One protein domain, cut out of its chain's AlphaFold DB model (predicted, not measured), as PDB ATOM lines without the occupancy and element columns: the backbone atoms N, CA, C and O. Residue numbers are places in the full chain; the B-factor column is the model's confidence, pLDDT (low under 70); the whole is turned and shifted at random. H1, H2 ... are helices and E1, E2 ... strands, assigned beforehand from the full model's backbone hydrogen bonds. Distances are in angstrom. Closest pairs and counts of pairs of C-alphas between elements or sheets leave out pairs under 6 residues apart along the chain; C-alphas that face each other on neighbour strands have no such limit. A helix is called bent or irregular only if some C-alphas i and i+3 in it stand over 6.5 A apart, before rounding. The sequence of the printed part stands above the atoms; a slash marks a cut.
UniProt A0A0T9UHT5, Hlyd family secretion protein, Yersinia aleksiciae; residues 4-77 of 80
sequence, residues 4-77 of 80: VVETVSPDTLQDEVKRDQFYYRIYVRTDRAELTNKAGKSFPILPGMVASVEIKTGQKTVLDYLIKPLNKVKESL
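This is residues 4 to 77 of the 80 residues of the protein "Hlyd family secretion protein" of Yersinia aleksiciae (UniProt A0A0T9UHT5). Two strand hairpins and a lone helix are strung out along one long, open shape: the short hairpin E3 and E4 lies at one end of the longest axis, the helix H1 sticks out at the other end, and the long hairpin E1 and E2 stands between them, crosswise to that axis. From E4 an arm of chain with no named element, residues 45 to 61, runs back past the long hairpin to H1, and residues 57 to 77 stand free of the rest. The printed part has 74 residues with four named strands and one named helix, in the order E1, E2, E3, E4, H1; the strands make two separate antiparallel sheets of two, E1 - E2 and E3 - E4, and the class is mixed, helices and strands. The whole is extended, with a radius of gyration of the C-alphas of 20.5 A, and only just flat, spanning 60 by 41 by 18 A.

The printed part begins with strand E1, residues 4 to 14, which starts at C-alpha 4 at (-3.846, 21.038, -37.565) and measures 24.4 A from first to last C-alpha. E1 bends by 77 degrees at residue 10. Strand E2, residues 22 to 30, measures 24.9 A and ends at C-alpha 30 at (2.279, 22.624, -36.026). Two short strands follow, E3 at residues 34 to 36 and E4 at residues 42 to 44, with 6.6 A and 6.7 A from first to last C-alpha. Residues 45 to 61 hold no named element. Helix H1, residues 62 to 75, measures 22.5 A and ends at C-alpha 75 at (-36.734, 12.650, -50.100). H1 is irregular, but only just: C-alphas 66 and 69 are 6.9 A apart, and its line is a rough one.

E1 and E2 are a hairpin, antiparallel neighbours with 158 degrees between their N-to-C directions. The C-alphas of Val 5 and Val 28 face each other at 4.5 A. Beyond the bend of E1, those of Gln 14 and Phe 22 face each other at 4.9 A. Between the two strands, N 4 and O 29 are within hydrogen-bond range at 2.9 A, and N 13 and O 23 at 2.8 A. E3 and E4 are a second hairpin, antiparallel at 157 degrees. The C-alphas of Glu 34 and Pro 44 face each other at 4.3 A. Across this pair, N 35 and O 43 are within hydrogen-bond range at 2.8 A, and N 43 and O 35 at 2.9 A. E2 and E3 are apart, though a tight link of 3 residues joins them. E4 is apart from both E1 and E2. H1 is apart from E1, E2 and E3. In the backbone of H1, 4 of 10 O i to N i+4 pairs are within hydrogen-bond range, and 6 of 11 O i to N i+3 pairs.

The two C-alphas farthest apart are those of Lys 41 and Leu 77, at 62.7 A. The printed part has no cut. The link from E4 to H1 is long, with 17 residues, and of these residues 47 to 52 and 57 to 61 stand free. Without the stretches that stand free, the body has 47 residues and spans 46 by 23 by 22 A. The element centre nearest to the mean of the C-alphas is that of E2, at 8.0 A, and the farthest is that of H1, at 26.5 A. The mean pLDDT of the printed part is 83.7. It is under 70 at residues 59 to 60, 65, 69 and 71 to 77, and the mean of H1 is 69.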
ATOM      1  N   VAL A   4      -2.390  21.097 -37.689       93.69
ATOM      2  CA  VAL A   4      -3.846  21.038 -37.565       93.69
ATOM      3  C   VAL A   4      -4.406  22.413 -37.230       93.69
ATOM      4  O   VAL A   4      -3.798  23.183 -36.486       93.69
ATOM      5  N   VAL A   5      -5.574  22.728 -37.785       93.56
ATOM      6  CA  VAL A   5      -6.334  23.913 -37.377       93.56
ATOM      7  C   VAL A   5      -6.943  23.613 -36.010       93.56
ATOM      8  O   VAL A   5      -7.719  22.673 -35.876       93.56
ATOM      9  N   GLU A   6      -6.558  24.383 -34.999       93.38
ATOM     10  CA  GLU A   6      -7.003  24.189 -33.617       93.38
ATOM     11  C   GLU A   6      -8.233  25.033 -33.298       93.38
ATOM     12  O   GLU A   6      -9.132  24.595 -32.584       93.38
ATOM     13  N   THR A   7      -8.300  26.252 -33.828       90.94
ATOM     14  CA  THR A   7      -9.428  27.152 -33.583       90.94
ATOM     15  C   THR A   7      -9.655  28.065 -34.776       90.94
ATOM     16  O   THR A   7      -8.706  28.544 -35.399       90.94
ATOM     17  N   VAL A   8     -10.930  28.317 -35.062       91.44
ATOM     18  CA  VAL A   8     -11.397  29.346 -35.991       91.44
ATOM     19  C   VAL A   8     -12.125  30.389 -35.155       91.44
ATOM     20  O   VAL A   8     -13.076  30.058 -34.448       91.44
ATOM     21  N   SER A   9     -11.646  31.628 -35.180       91.00
ATOM     22  CA  SER A   9     -12.277  32.730 -34.461       91.00
ATOM     23  C   SER A   9     -13.628  33.074 -35.100       91.00
ATOM     24  O   SER A   9     -13.724  33.078 -36.329       91.00
ATOM     25  N   PRO A  10     -14.659  33.391 -34.296       85.81
ATOM     26  CA  PRO A  10     -15.962  33.806 -34.816       85.81
ATOM     27  C   PRO A  10     -15.945  35.237 -35.371       85.81
ATOM     28  O   PRO A  10     -16.868  35.626 -36.081       85.81
ATOM     29  N   ASP A  11     -14.907  36.010 -35.045       87.94
ATOM     30  CA  ASP A  11     -14.785  37.409 -35.433       87.94
ATOM     31  C   ASP A  11     -14.333  37.556 -36.883       87.94
ATOM     32  O   ASP A  11     -13.375  36.915 -37.338       87.94
ATOM     33  N   THR A  12     -14.996  38.468 -37.584       86.62
ATOM     34  CA  THR A  12     -14.686  38.799 -38.967       86.62
ATOM     35  C   THR A  12     -13.715  39.973 -39.033       86.62
ATOM     36  O   THR A  12     -13.948  41.035 -38.460       86.62
ATOM     37  N   LEU A  13     -12.636  39.793 -39.783       85.62
ATOM     38  CA  LEU A  13     -11.665  40.820 -40.135       85.62
ATOM     39  C   LEU A  13     -11.989  41.324 -41.541       85.62
ATOM     40  O   LEU A  13     -12.128  40.530 -42.470       85.62
ATOM     41  N   GLN A  14     -12.114  42.636 -41.699       85.00
ATOM     42  CA  GLN A  14     -12.349  43.264 -42.995       85.00
ATOM     43  C   GLN A  14     -11.026  43.786 -43.554       85.00
ATOM     44  O   GLN A  14     -10.230  44.368 -42.817       85.00
ATOM     45  N   ASP A  15     -10.787  43.579 -44.848       84.12
ATOM     46  CA  ASP A  15      -9.643  44.190 -45.523       84.12
ATOM     47  C   ASP A  15      -9.847  45.711 -45.619       84.12
ATOM     48  O   ASP A  15     -10.881  46.185 -46.099       84.12
ATOM     49  N   GLU A  16      -8.862  46.490 -45.170       79.75
ATOM     50  CA  GLU A  16      -8.941  47.955 -45.205       79.75
ATOM     51  C   GLU A  16      -8.971  48.504 -46.642       79.75
ATOM     52  O   GLU A  16      -9.589  49.543 -46.897       79.75
ATOM     53  N   VAL A  17      -8.346  47.793 -47.590       83.62
ATOM     54  CA  VAL A  17      -8.271  48.159 -49.011       83.62
ATOM     55  C   VAL A  17      -9.443  47.553 -49.787       83.62
ATOM     56  O   VAL A  17     -10.034  48.224 -50.635       83.62
ATOM     57  N   LYS A  18      -9.811  46.301 -49.488       79.56
ATOM     58  CA  LYS A  18     -10.909  45.564 -50.140       79.56
ATOM     59  C   LYS A  18     -12.075  45.316 -49.186       79.56
ATOM     60  O   LYS A  18     -12.273  44.218 -48.672       79.56
ATOM     61  N   ARG A  19     -12.884  46.352 -48.966       79.88
ATOM     62  CA  ARG A  19     -13.998  46.336 -47.997       79.88
ATOM     63  C   ARG A  19     -15.065  45.259 -48.247       79.88
ATOM     64  O   ARG A  19     -15.886  45.014 -47.373       79.88
ATOM     65  N   ASP A  20     -15.094  44.635 -49.412       84.38
ATOM     66  CA  ASP A  20     -15.983  43.525 -49.755       84.38
ATOM     67  C   ASP A  20     -15.449  42.147 -49.320       84.38
ATOM     68  O   ASP A  20     -16.168  41.151 -49.417       84.38
ATOM     69  N   GLN A  21     -14.211  42.073 -48.825       81.25
ATOM     70  CA  GLN A  21     -13.547  40.825 -48.477       81.25
ATOM     71  C   GLN A  21     -13.440  40.643 -46.959       81.25
ATOM     72  O   GLN A  21     -12.919  41.489 -46.228       81.25
ATOM     73  N   PHE A  22     -13.943  39.501 -46.502       85.38
ATOM     74  CA  PHE A  22     -14.015  39.130 -45.097       85.38
ATOM     75  C   PHE A  22     -13.102  37.939 -44.819       85.38
ATOM     76  O   PHE A  22     -13.140  36.932 -45.531       85.38
ATOM     77  N   TYR A  23     -12.314  38.040 -43.756       88.31
ATOM     78  CA  TYR A  23     -11.412  36.996 -43.292       88.31
ATOM     79  C   TYR A  23     -11.773  36.564 -41.878       88.31
ATOM     80  O   TYR A  23     -12.233  37.362 -41.068       88.31
ATOM     81  N   TYR A  24     -11.491  35.305 -41.565       88.88
ATOM     82  CA  TYR A  24     -11.591  34.777 -40.209       88.88
ATOM     83  C   TYR A  24     -10.195  34.417 -39.726       88.88
ATOM     84  O   TYR A  24      -9.414  33.795 -40.454       88.88
ATOM     85  N   ARG A  25      -9.869  34.808 -38.493       91.06
ATOM     86  CA  ARG A  25      -8.602  34.407 -37.881       91.06
ATOM     87  C   ARG A  25      -8.657  32.923 -37.535       91.06
ATOM     88  O   ARG A  25      -9.644  32.436 -36.992       91.06
ATOM     89  N   ILE A  26      -7.568  32.219 -37.812       92.56
ATOM     90  CA  ILE A  26      -7.385  30.829 -37.404       92.56
ATOM     91  C   ILE A  26      -6.091  30.678 -36.612       92.56
ATOM     92  O   ILE A  26      -5.115  31.390 -36.857       92.56
ATOM     93  N   TYR A  27      -6.080  29.714 -35.697       92.81
ATOM     94  CA  TYR A  27      -4.878  29.251 -35.015       92.81
ATOM     95  C   TYR A  27      -4.522  27.862 -35.535       92.81
ATOM     96  O   TYR A  27      -5.331  26.934 -35.477       92.81
ATOM     97  N   VAL A  28      -3.312  27.736 -36.080       93.25
ATOM     98  CA  VAL A  28      -2.777  26.479 -36.612       93.25
ATOM     99  C   VAL A  28      -1.672  26.005 -35.684       93.25
ATOM    100  O   VAL A  28      -0.692  26.717 -35.467       93.25
ATOM    101  N   ARG A  29      -1.816  24.787 -35.166       93.75
ATOM    102  CA  ARG A  29      -0.797  24.128 -34.356       93.75
ATOM    103  C   ARG A  29       0.031  23.218 -35.247       93.75
ATOM    104  O   ARG A  29      -0.502  22.323 -35.902       93.75
ATOM    105  N   THR A  30       1.333  23.459 -35.289       93.31
ATOM    106  CA  THR A  30       2.279  22.624 -36.026       93.31
ATOM    107  C   THR A  30       2.738  21.446 -35.172       93.31
ATOM    108  O   THR A  30       2.850  21.564 -33.954       93.31
ATOM    109  N   ASP A  31       3.059  20.314 -35.799       91.31
ATOM    110  CA  ASP A  31       3.476  19.106 -35.061       91.31
ATOM    111  C   ASP A  31       4.857  19.243 -34.395       91.31
ATOM    112  O   ASP A  31       5.223  18.467 -33.515       91.31
ATOM    113  N   ARG A  32       5.661  20.207 -34.853       91.25
ATOM    114  CA  ARG A  32       7.011  20.508 -34.357       91.25
ATOM    115  C   ARG A  32       7.203  22.021 -34.279       91.25
ATOM    116  O   ARG A  32       6.411  22.767 -34.845       91.25
ATOM    117  N   ALA A  33       8.261  22.475 -33.618       90.62
ATOM    118  CA  ALA A  33       8.669  23.885 -33.598       90.62
ATOM    119  C   ALA A  33       9.970  24.116 -34.390       90.62
ATOM    120  O   ALA A  33      10.685  25.088 -34.169       90.62
ATOM    121  N   GLU A  34      10.303  23.196 -35.294       92.31
ATOM    122  CA  GLU A  34      11.561  23.193 -36.031       92.31
ATOM    123  C   GLU A  34      11.387  22.637 -37.449       92.31
ATOM    124  O   GLU A  34      10.489  21.834 -37.729       92.31
ATOM    125  N   LEU A  35      12.269  23.070 -38.347       89.62
ATOM    126  CA  LEU A  35      12.364  22.608 -39.724       89.62
ATOM    127  C   LEU A  35      13.663  21.830 -39.908       89.62
ATOM    128  O   LEU A  35      14.750  22.350 -39.670       89.62
ATOM    129  N   THR A  36      13.556  20.597 -40.391       91.12
ATOM    130  CA  THR A  36      14.719  19.785 -40.760       91.12
ATOM    131  C   THR A  36      14.990  19.938 -42.252       91.12
ATOM    132  O   THR A  36      14.099  19.721 -43.077       91.12
ATOM    133  N   ASN A  37      16.216  20.309 -42.622       90.19
ATOM    134  CA  ASN A  37      16.616  20.342 -44.028       90.19
ATOM    135  C   ASN A  37      16.968  18.933 -44.554       90.19
ATOM    136  O   ASN A  37      17.065  17.968 -43.797       90.19
ATOM    137  N   LYS A  38      17.218  18.812 -45.865       88.94
ATOM    138  CA  LYS A  38      17.613  17.533 -46.494       88.94
ATOM    139  C   LYS A  38      18.923  16.947 -45.947       88.94
ATOM    140  O   LYS A  38      19.149  15.754 -46.086       88.94
ATOM    141  N   ALA A  39      19.770  17.777 -45.340       90.31
ATOM    142  CA  ALA A  39      21.030  17.377 -44.722       90.31
ATOM    143  C   ALA A  39      20.879  17.001 -43.232       90.31
ATOM    144  O   ALA A  39      21.879  16.789 -42.555       90.31
ATOM    145  N   GLY A  40      19.651  16.951 -42.699       91.00
ATOM    146  CA  GLY A  40      19.376  16.569 -41.310       91.00
ATOM    147  C   GLY A  40      19.603  17.674 -40.274       91.00
ATOM    148  O   GLY A  40      19.422  17.434 -39.084       91.00
ATOM    149  N   LYS A  41      19.967  18.894 -40.687       93.25
ATOM    150  CA  LYS A  41      20.127  20.028 -39.770       93.25
ATOM    151  C   LYS A  41      18.760  20.589 -39.388       93.25
ATOM    152  O   LYS A  41      17.946  20.877 -40.269       93.25
ATOM    153  N   SER A  42      18.550  20.762 -38.085       92.31
ATOM    154  CA  SER A  42      17.345  21.373 -37.536       92.31
ATOM    155  C   SER A  42      17.479  22.892 -37.402       92.31
ATOM    156  O   SER A  42      18.542  23.402 -37.040       92.31
ATOM    157  N   PHE A  43      16.394  23.602 -37.701       92.38
ATOM    158  CA  PHE A  43      16.272  25.051 -37.589       92.38
ATOM    159  C   PHE A  43      15.024  25.397 -36.771       92.38
ATOM    160  O   PHE A  43      13.925  25.018 -37.182       92.38
ATOM    161  N   PRO A  44      15.153  26.113 -35.643       93.19
ATOM    162  CA  PRO A  44      14.007  26.475 -34.820       93.19
ATOM    163  C   PRO A  44      13.124  27.517 -35.519       93.19
ATOM    164  O   PRO A  44      13.618  28.412 -36.206       93.19
ATOM    165  N   ILE A  45      11.813  27.413 -35.311       91.75
ATOM    166  CA  ILE A  45      10.828  28.404 -35.740       91.75
ATOM    167  C   ILE A  45      10.650  29.416 -34.608       91.75
ATOM    168  O   ILE A  45      10.231  29.058 -33.510       91.75
ATOM    169  N   LEU A  46      10.970  30.681 -34.877       93.19
ATOM    170  CA  LEU A  46      10.843  31.775 -33.915       93.19
ATOM    171  C   LEU A  46       9.584  32.624 -34.179       93.19
ATOM    172  O   LEU A  46       9.101  32.678 -35.315       93.19
ATOM    173  N   PRO A  47       9.048  33.313 -33.155       93.06
ATOM    174  CA  PRO A  47       7.943  34.253 -33.328       93.06
ATOM    175  C   PRO A  47       8.278  35.383 -34.310       93.06
ATOM    176  O   PRO A  47       9.418  35.833 -34.392       93.06
ATOM    177  N   GLY A  48       7.267  35.866 -35.035       92.56
ATOM    178  CA  GLY A  48       7.405  36.958 -36.009       92.56
ATOM    179  C   GLY A  48       7.764  36.512 -37.428       92.56
ATOM    180  O   GLY A  48       7.741  37.326 -38.346       92.56
ATOM    181  N   MET A  49       8.045  35.226 -37.641       93.25
ATOM    182  CA  MET A  49       8.245  34.695 -38.986       93.25
ATOM    183  C   MET A  49       6.919  34.562 -39.741       93.25
ATOM    184  O   MET A  49       5.899  34.168 -39.178       93.25
ATOM    185  N   VAL A  50       6.955  34.852 -41.042       92.06
ATOM    186  CA  VAL A  50       5.811  34.676 -41.942       92.06
ATOM    187  C   VAL A  50       5.838  33.263 -42.511       92.06
ATOM    188  O   VAL A  50       6.866  32.802 -43.004       92.06
ATOM    189  N   ALA A  51       4.697  32.582 -42.466       90.00
ATOM    190  CA  ALA A  51       4.520  31.256 -43.035       90.00
ATOM    191  C   ALA A  51       3.302  31.236 -43.961       90.00
ATOM    192  O   ALA A  51       2.340  31.975 -43.766       90.00
ATOM    193  N   SER A  52       3.345  30.368 -44.968       91.56
ATOM    194  CA  SER A  52       2.189  30.048 -45.805       91.56
ATOM    195  C   SER A  52       1.655  28.681 -45.410       91.56
ATOM    196  O   SER A  52       2.424  27.728 -45.269       91.56
ATOM    197  N   VAL A  53       0.342  28.590 -45.229       90.69
ATOM    198  CA  VAL A  53      -0.350  27.351 -44.872       90.69
ATOM    199  C   VAL A  53      -1.364  27.011 -45.950       90.69
ATOM    200  O   VAL A  53      -2.103  27.874 -46.414       90.69
ATOM    201  N   GLU A  54      -1.404  25.743 -46.340       90.19
ATOM    202  CA  GLU A  54      -2.420  25.216 -47.242       90.19
ATOM    203  C   GLU A  54      -3.354  24.314 -46.438       90.19
ATOM    204  O   GLU A  54      -2.933  23.306 -45.863       90.19
ATOM    205  N   ILE A  55      -4.625  24.701 -46.354       88.38
ATOM    206  CA  ILE A  55      -5.615  24.010 -45.529       88.38
ATOM    207  C   ILE A  55      -6.405  23.061 -46.418       88.38
ATOM    208  O   ILE A  55      -7.180  23.482 -47.277       88.38
ATOM    209  N   LYS A  56      -6.254  21.761 -46.173       87.94
ATOM    210  CA  LYS A  56      -7.091  20.745 -46.812       87.94
ATOM    211  C   LYS A  56      -8.426  20.667 -46.073       87.94
ATOM    212  O   LYS A  56      -8.481  20.164 -44.953       87.94
ATOM    213  N   THR A  57      -9.493  21.175 -46.688       84.06
ATOM    214  CA  THR A  57     -10.860  21.107 -46.150       84.06
ATOM    215  C   THR A  57     -11.661  20.001 -46.838       84.06
ATOM    216  O   THR A  57     -11.594  19.838 -48.055       84.06
ATOM    217  N   GLY A  58     -12.429  19.240 -46.052       72.56
ATOM    218  CA  GLY A  58     -13.261  18.138 -46.541       72.56
ATOM    219  C   GLY A  58     -12.466  16.885 -46.929       72.56
ATOM    220  O   GLY A  58     -11.457  16.938 -47.625       72.56
ATOM    221  N   GLN A  59     -12.951  15.722 -46.502       65.25
ATOM    222  CA  GLN A  59     -12.512  14.435 -47.033       65.25
ATOM    223  C   GLN A  59     -13.736  13.790 -47.666       65.25
ATOM    224  O   GLN A  59     -14.681  13.450 -46.963       65.25
ATOM    225  N   LYS A  60     -13.759  13.694 -48.998       61.16
ATOM    226  CA  LYS A  60     -14.767  12.889 -49.692       61.16
ATOM    227  C   LYS A  60     -14.177  11.511 -49.905       61.16
ATOM    228  O   LYS A  60     -13.226  11.352 -50.669       61.16
ATOM    229  N   THR A  61     -14.726  10.528 -49.215       73.44
ATOM    230  CA  THR A  61     -14.404   9.130 -49.462       73.44
ATOM    231  C   THR A  61     -15.040   8.685 -50.778       73.44
ATOM    232  O   THR A  61     -16.044   9.239 -51.225       73.44
ATOM    233  N   VAL A  62     -14.482   7.651 -51.413       75.81
ATOM    234  CA  VAL A  62     -15.122   7.030 -52.589       75.81
ATOM    235  C   VAL A  62     -16.524   6.516 -52.228       75.81
ATOM    236  O   VAL A  62     -17.450   6.616 -53.029       75.81
ATOM    237  N   LEU A  63     -16.708   6.050 -50.990       77.88
ATOM    238  CA  LEU A  63     -17.998   5.617 -50.459       77.88
ATOM    239  C   LEU A  63     -19.046   6.747 -50.450       77.88
ATOM    240  O   LEU A  63     -20.203   6.492 -50.787       77.88
ATOM    241  N   ASP A  64     -18.649   7.995 -50.170       73.81
ATOM    242  CA  ASP A  64     -19.558   9.154 -50.216       73.81
ATOM    243  C   ASP A  64     -20.172   9.355 -51.610       73.81
ATOM    244  O   ASP A  64     -21.311   9.808 -51.735       73.81
ATOM    245  N   TYR A  65     -19.456   8.977 -52.673       68.81
ATOM    246  CA  TYR A  65     -19.983   9.010 -54.038       68.81
ATOM    247  C   TYR A  65     -20.953   7.860 -54.322       68.81
ATOM    248  O   TYR A  65     -21.935   8.066 -55.037       68.81
ATOM    249  N   LEU A  66     -20.717   6.682 -53.739       78.19
ATOM    250  CA  LEU A  66     -21.577   5.505 -53.907       78.19
ATOM    251  C   LEU A  66     -22.918   5.644 -53.168       78.19
ATOM    252  O   LEU A  66     -23.940   5.187 -53.672       78.19
ATOM    253  N   ILE A  67     -22.939   6.301 -52.003       79.88
ATOM    254  CA  ILE A  67     -24.156   6.468 -51.183       79.88
ATOM    255  C   ILE A  67     -25.001   7.674 -51.637       79.88
ATOM    256  O   ILE A  67     -26.216   7.699 -51.432       79.88
ATOM    257  N   LYS A  68     -24.402   8.659 -52.322       72.81
ATOM    258  CA  LYS A  68     -25.095   9.855 -52.834       72.81
ATOM    259  C   LYS A  68     -26.425   9.584 -53.574       72.81
ATOM    260  O   LYS A  68     -27.380  10.312 -53.299       72.81
ATOM    261  N   PRO A  69     -26.551   8.589 -54.479       68.81
ATOM    262  CA  PRO A  69     -27.830   8.278 -55.124       68.81
ATOM    263  C   PRO A  69     -28.904   7.755 -54.157       68.81
ATOM    264  O   PRO A  69     -30.080   8.034 -54.367       68.81
ATOM    265  N   LEU A  70     -28.529   7.067 -53.074       70.25
ATOM    266  CA  LEU A  70     -29.479   6.517 -52.096       70.25
ATOM    267  C   LEU A  70     -30.087   7.608 -51.207       70.25
ATOM    268  O   LEU A  70     -31.252   7.519 -50.822       70.25
ATOM    269  N   ASN A  71     -29.342   8.685 -50.946       63.97
ATOM    270  CA  ASN A  71     -29.855   9.828 -50.188       63.97
ATOM    271  C   ASN A  71     -30.982  10.575 -50.924       63.97
ATOM    272  O   ASN A  71     -31.862  11.121 -50.264       63.97
ATOM    273  N   LYS A  72     -31.027  10.533 -52.267       59.97
ATOM    274  CA  LYS A  72     -32.144  11.098 -53.053       59.97
ATOM    275  C   LYS A  72     -33.446  10.300 -52.922       59.97
ATOM    276  O   LYS A  72     -34.522  10.859 -53.096       59.97
ATOM    277  N   VAL A  73     -33.367   9.009 -52.596       60.16
ATOM    278  CA  VAL A  73     -34.546   8.132 -52.479       60.16
ATOM    279  C   VAL A  73     -35.332   8.419 -51.194       60.16
ATOM    280  O   VAL A  73     -36.546   8.251 -51.155       60.16
ATOM    281  N   LYS A  74     -34.668   8.913 -50.139       57.50
ATOM    282  CA  LYS A  74     -35.338   9.275 -48.877       57.50
ATOM    283  C   LYS A  74     -36.207  10.531 -48.978       57.50
ATOM    284  O   LYS A  74     -37.172  10.633 -48.226       57.50
ATOM    285  N   GLU A  75     -35.897  11.462 -49.880       58.44
ATOM    286  CA  GLU A  75     -36.734  12.650 -50.100       58.44
ATOM    287  C   GLU A  75     -37.991  12.321 -50.916       58.44
ATOM    288  O   GLU A  75     -39.063  12.814 -50.581       58.44
ATOM    289  N   SER A  76     -37.921  11.397 -51.885       57.38
ATOM    290  CA  SER A  76     -39.096  11.030 -52.699       57.38
ATOM    291  C   SER A  76     -40.141  10.176 -51.964       57.38
ATOM    292  O   SER A  76     -41.192   9.885 -52.525       57.38
ATOM    293  N   LEU A  77     -39.850   9.724 -50.740       62.28
ATOM    294  CA  LEU A  77     -40.770   8.951 -49.896       62.28
ATOM    295  C   LEU A  77     -41.478   9.813 -48.840       62.28
ATOM    296  O   LEU A  77     -42.321   9.299 -48.109       62.28
TER     297      LEU A  77